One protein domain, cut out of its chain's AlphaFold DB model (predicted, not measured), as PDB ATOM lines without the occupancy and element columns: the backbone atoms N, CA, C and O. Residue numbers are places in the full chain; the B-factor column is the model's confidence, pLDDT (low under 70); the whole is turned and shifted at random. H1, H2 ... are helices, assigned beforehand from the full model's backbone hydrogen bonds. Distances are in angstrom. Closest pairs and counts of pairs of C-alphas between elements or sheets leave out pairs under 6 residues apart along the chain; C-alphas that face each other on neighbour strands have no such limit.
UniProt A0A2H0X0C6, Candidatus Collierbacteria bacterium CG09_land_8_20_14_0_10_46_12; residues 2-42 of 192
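What this domain is: This is residues 2 to 42 of the 192 residues of a protein of Candidatus Collierbacteria bacterium CG09_land_8_20_14_0_10_46_12 (UniProt A0A2H0X0C6). The printed part is an open V: H1 makes one arm, the longer H3 makes the other, and the short helix H2 with the turn at residues 21 to 24 makes the bend between them. The two arms do not fold back on each other, and their far ends, at residues 2 and 42, stick out free. You will find 41 printed residues with three named helices, H1, H2 and H3 in chain order, and no named strand, in the class all helix. The whole is loose, with a radius of gyration of the C-alphas of 12.3 A, and flat in outline, spanning 34 by 27 by 14 A.

Where its parts are: Find C-alpha 2 at (94.786, 126.615, 93.064); from there H1 runs through residues 2 to 14, 18.7 A from first to last C-alpha. One residue on, H2 holds residues 16 to 20. Look next for C-alpha 25 at (106.667, 138.415, 113.629), where H3 begins; it holds residues 25 to 41, covers 24.1 A and ends with C-alpha 41 at (108.874, 157.890, 99.599).

How they stand to each other: Start at Thr 14 and step to Thr 16: H1 and H2 meet only through their link. H2 and H3 are near each other: no pair of their C-alphas is within 8 A, but only just, with the closest at 8.0 A, and 5 pairs are within 10 A. H1 and H3 are apart. In H1, H2 and H3 each O i to N i+4 pair is within hydrogen-bond range.

The domain as a whole: The C-alphas of Arg 2 and Leu 42, the two farthest apart, are 35.6 A apart. Residues 2 to 14, 20 to 26 and 32 to 42 stand free. The printed part has no cut, and both links are tight. Its mean pLDDT is 94.2, and no printed residue is under 70.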
ATOM      1  N   ARG A   2      93.465 127.289  93.086       88.69
ATOM      2  CA  ARG A   2      94.786 126.615  93.064       88.69
ATOM      3  C   ARG A   2      95.965 127.514  92.650       88.69
ATOM      4  O   ARG A   2      96.951 127.565  93.366       88.69
ATOM      5  N   TYR A   3      95.859 128.255  91.544       84.88
ATOM      6  CA  TYR A   3      96.957 129.117  91.075       84.88
ATOM      7  C   TYR A   3      97.251 130.307  91.997       84.88
ATOM      8  O   TYR A   3      98.405 130.679  92.155       84.88
ATOM      9  N   LEU A   4      96.228 130.866  92.648       87.44
ATOM     10  CA  LEU A   4      96.413 131.949  93.619       87.44
ATOM     11  C   LEU A   4      97.167 131.458  94.856       87.44
ATOM     12  O   LEU A   4      98.064 132.145  95.329       87.44
ATOM     13  N   LEU A   5      96.857 130.244  95.326       93.69
ATOM     14  CA  LEU A   5      97.598 129.608  96.415       93.69
ATOM     15  C   LEU A   5      99.059 129.370  96.034       93.69
ATOM     16  O   LEU A   5      99.934 129.616  96.850       93.69
ATOM     17  N   VAL A   6      99.328 128.943  94.795       93.81
ATOM     18  CA  VAL A   6     100.704 128.775  94.304       93.81
ATOM     19  C   VAL A   6     101.442 130.114  94.276       93.81
ATOM     20  O   VAL A   6     102.548 130.186  94.793       93.81
ATOM     21  N   ILE A   7     100.839 131.179  93.735       91.38
ATOM     22  CA  ILE A   7     101.455 132.520  93.703       91.38
ATOM     23  C   ILE A   7     101.752 133.013  95.122       91.38
ATOM     24  O   ILE A   7     102.862 133.462  95.396       91.38
ATOM     25  N   PHE A   8     100.779 132.896  96.026       93.62
ATOM     26  CA  PHE A   8     100.941 133.308  97.417       93.62
ATOM     27  C   PHE A   8     102.024 132.489  98.128       93.62
ATOM     28  O   PHE A   8     102.891 133.061  98.780       93.62
ATOM     29  N   ALA A   9     102.025 131.167  97.953       95.00
ATOM     30  CA  ALA A   9     103.040 130.292  98.526       95.00
ATOM     31  C   ALA A   9     104.435 130.641  98.001       95.00
ATOM     32  O   ALA A   9     105.353 130.792  98.796       95.00
ATOM     33  N   VAL A  10     104.596 130.831  96.687       95.56
ATOM     34  CA  VAL A  10     105.876 131.241  96.092       95.56
ATOM     35  C   VAL A  10     106.330 132.579  96.664       95.56
ATOM     36  O   VAL A  10     107.482 132.687  97.067       95.56
ATOM     37  N   TYR A  11     105.437 133.567  96.767       93.50
ATOM     38  CA  TYR A  11     105.757 134.860  97.369       93.50
ATOM     39  C   TYR A  11     106.245 134.705  98.813       93.50
ATOM     40  O   TYR A  11     107.345 135.147  99.125       93.50
ATOM     41  N   VAL A  12     105.501 134.006  99.676       93.31
ATOM     42  CA  VAL A  12     105.915 133.766 101.071       93.31
ATOM     43  C   VAL A  12     107.251 133.014 101.132       93.31
ATOM     44  O   VAL A  12     108.123 133.371 101.922       93.31
ATOM     45  N   LEU A  13     107.462 132.031 100.254       95.25
ATOM     46  CA  LEU A  13     108.704 131.262 100.185       95.25
ATOM     47  C   LEU A  13     109.919 132.098  99.746       95.25
ATOM     48  O   LEU A  13     111.044 131.739 100.095       95.25
ATOM     49  N   THR A  14     109.746 133.228  99.050       95.69
ATOM     50  CA  THR A  14     110.882 134.130  98.753       95.69
ATOM     51  C   THR A  14     111.486 134.770 100.005       95.69
ATOM     52  O   THR A  14     112.658 135.136  99.994       95.69
ATOM     53  N   PHE A  15     110.741 134.816 101.112       95.50
ATOM     54  CA  PHE A  15     111.230 135.293 102.403       95.50
ATOM     55  C   PHE A  15     111.782 134.169 103.289       95.50
ATOM     56  O   PHE A  15     112.024 134.388 104.473       95.50
ATOM     57  N   THR A  16     112.018 132.973 102.740       95.06
ATOM     58  CA  THR A  16     112.616 131.850 103.483       95.06
ATOM     59  C   THR A  16     113.884 132.222 104.259       95.06
ATOM     60  O   THR A  16     113.953 131.819 105.419       95.06
ATOM     61  N   PRO A  17     114.843 133.030 103.747       94.88
ATOM     62  CA  PRO A  17     116.006 133.420 104.545       94.88
ATOM     63  C   PRO A  17     115.627 134.220 105.797       94.88
ATOM     64  O   PRO A  17     116.201 134.004 106.858       94.88
ATOM     65  N   PHE A  18     114.632 135.106 105.686       94.69
ATOM     66  CA  PHE A  18     114.137 135.903 106.809       94.69
ATOM     67  C   PHE A  18     113.372 135.040 107.822       94.69
ATOM     68  O   PHE A  18     113.535 135.213 109.022       94.69
ATOM     69  N   ILE A  19     112.566 134.086 107.345       92.50
ATOM     70  CA  ILE A  19     111.772 133.181 108.193       92.50
ATOM     71  C   ILE A  19     112.662 132.193 108.965       92.50
ATOM     72  O   ILE A  19     112.329 131.823 110.086       92.50
ATOM     73  N   LEU A  20     113.769 131.737 108.367       95.06
ATOM     74  CA  LEU A  20     114.704 130.791 108.995       95.06
ATOM     75  C   LEU A  20     115.694 131.465 109.956       95.06
ATOM     76  O   LEU A  20     116.258 130.797 110.822       95.06
ATOM     77  N   ALA A  21     115.928 132.766 109.793       95.44
ATOM     78  CA  ALA A  21     116.702 133.562 110.734       95.44
ATOM     79  C   ALA A  21     115.908 133.781 112.043       95.44
ATOM     80  O   ALA A  21     114.681 133.679 112.040       95.44
ATOM     81  N   PRO A  22     116.574 134.080 113.176       95.38
ATOM     82  CA  PRO A  22     115.920 134.245 114.477       95.38
ATOM     83  C   PRO A  22     115.185 135.598 114.599       95.38
ATOM     84  O   PRO A  22     115.431 136.360 115.531       95.38
ATOM     85  N   HIS A  23     114.290 135.895 113.652       95.94
ATOM     86  CA  HIS A  23     113.438 137.081 113.636       95.94
ATOM     87  C   HIS A  23     112.040 136.784 114.187       95.94
ATOM     88  O   HIS A  23     111.501 135.681 114.103       95.94
ATOM     89  N   THR A  24     111.427 137.816 114.740       96.19
ATOM     90  CA  THR A  24     110.074 137.836 115.282       96.19
ATOM     91  C   THR A  24     109.047 138.227 114.216       96.19
ATOM     92  O   THR A  24     109.350 138.864 113.206       96.19
ATOM     93  N   TRP A  25     107.770 137.930 114.472       93.94
ATOM     94  CA  TRP A  25     106.667 138.415 113.629       93.94
ATOM     95  C   TRP A  25     106.526 139.944 113.627       93.94
ATOM     96  O   TRP A  25     106.009 140.513 112.665       93.94
ATOM     97  N   ALA A  26     106.995 140.621 114.679       96.81
ATOM     98  CA  ALA A  26     107.050 142.079 114.709       96.81
ATOM     99  C   ALA A  26     108.068 142.608 113.686       96.81
ATOM    100  O   ALA A  26     107.749 143.517 112.923       96.81
ATOM    101  N   GLU A  27     109.249 141.987 113.601       96.88
ATOM    102  CA  GLU A  27     110.258 142.312 112.585       96.88
ATOM    103  C   GLU A  27     109.773 141.986 111.167       96.88
ATOM    104  O   GLU A  27     110.050 142.748 110.245       96.88
ATOM    105  N   TRP A  28     108.997 140.910 110.975       94.88
ATOM    106  CA  TRP A  28     108.351 140.621 109.684       94.88
ATOM    107  C   TRP A  28     107.452 141.772 109.225       94.88
ATOM    108  O   TRP A  28     107.501 142.193 108.063       94.88
ATOM    109  N   TRP A  29     106.610 142.279 110.130       96.19
ATOM    110  CA  TRP A  29     105.730 143.393 109.798       96.19
ATOM    111  C   TRP A  29     106.506 144.680 109.558       96.19
ATOM    112  O   TRP A  29     106.199 145.414 108.616       96.19
ATOM    113  N   GLU A  30     107.534 144.921 110.365       97.50
ATOM    114  CA  GLU A  30     108.419 146.064 110.203       97.50
ATOM    115  C   GLU A  30     109.133 146.042 108.851       97.50
ATOM    116  O   GLU A  30     109.148 147.058 108.159       97.50
ATOM    117  N   LEU A  31     109.626 144.880 108.414       96.19
ATOM    118  CA  LEU A  31     110.228 144.697 107.094       96.19
ATOM    119  C   LEU A  31     109.270 145.150 105.983       96.19
ATOM    120  O   LEU A  31     109.653 145.924 105.107       96.19
ATOM    121  N   HIS A  32     108.009 144.716 106.021       96.19
ATOM    122  CA  HIS A  32     107.017 145.098 105.010       96.19
ATOM    123  C   HIS A  32     106.660 146.583 105.073       96.19
ATOM    124  O   HIS A  32     106.525 147.225 104.028       96.19
ATOM    125  N   ARG A  33     106.572 147.150 106.282       97.88
ATOM    126  CA  ARG A  33     106.377 148.589 106.483       97.88
ATOM    127  C   ARG A  33     107.526 149.388 105.869       97.88
ATOM    128  O   ARG A  33     107.269 150.353 105.153       97.88
ATOM    129  N   GLN A  34     108.769 148.964 106.087       97.38
ATOM    130  CA  GLN A  34     109.962 149.601 105.528       97.38
ATOM    131  C   GLN A  34     110.032 149.462 104.008       97.38
ATOM    132  O   GLN A  34     110.292 150.451 103.323       97.38
ATOM    133  N   MET A  35     109.734 148.278 103.459       95.50
ATOM    134  CA  MET A  35     109.652 148.073 102.010       95.50
ATOM    135  C   MET A  35     108.627 149.020 101.381       95.50
ATOM    136  O   MET A  35     108.946 149.706 100.410       95.50
ATOM    137  N   TRP A  36     107.417 149.097 101.943       94.94
ATOM    138  CA  TRP A  36     106.373 149.997 101.458       94.94
ATOM    139  C   TRP A  36     106.790 151.465 101.559       94.94
ATOM    140  O   TRP A  36     106.681 152.201 100.577       94.94
ATOM    141  N   PHE A  37     107.307 151.882 102.718       95.75
ATOM    142  CA  PHE A  37     107.769 153.248 102.952       95.75
ATOM    143  C   PHE A  37     108.841 153.652 101.935       95.75
ATOM    144  O   PHE A  37     108.675 154.653 101.245       95.75
ATOM    145  N   TYR A  38     109.876 152.826 101.753       94.00
ATOM    146  CA  TYR A  38     110.932 153.067 100.769       94.00
ATOM    147  C   TYR A  38     110.372 153.220  99.348       94.00
ATOM    148  O   TYR A  38     110.686 154.186  98.660       94.00
ATOM    149  N   HIS A  39     109.492 152.317  98.908       91.69
ATOM    150  CA  HIS A  39     108.950 152.344  97.543       91.69
ATOM    151  C   HIS A  39     108.011 153.526  97.266       91.69
ATOM    152  O   HIS A  39     107.840 153.897  96.104       91.69
ATOM    153  N   THR A  40     107.409 154.105  98.304       92.00
ATOM    154  CA  THR A  40     106.460 155.224  98.190       92.00
ATOM    155  C   THR A  40     107.084 156.591  98.470       92.00
ATOM    156  O   THR A  40     106.533 157.589  98.020       92.00
ATOM    157  N   HIS A  41     108.229 156.644  99.161       93.12
ATOM    158  CA  HIS A  41     108.874 157.890  99.599       93.12
ATOM    159  C   HIS A  41     110.282 158.103  99.020       93.12
ATOM    160  O   HIS A  41     110.929 159.097  99.347       93.12
ATOM    161  N   LEU A  42     110.790 157.195  98.177       90.81
ATOM    162  CA  LEU A  42     112.085 157.380  97.521       90.81
ATOM    163  C   LEU A  42     112.035 158.568  96.552       90.81
ATOM    164  O   LEU A  42     111.512 158.454  95.444       90.81
TER     165      LEU A  42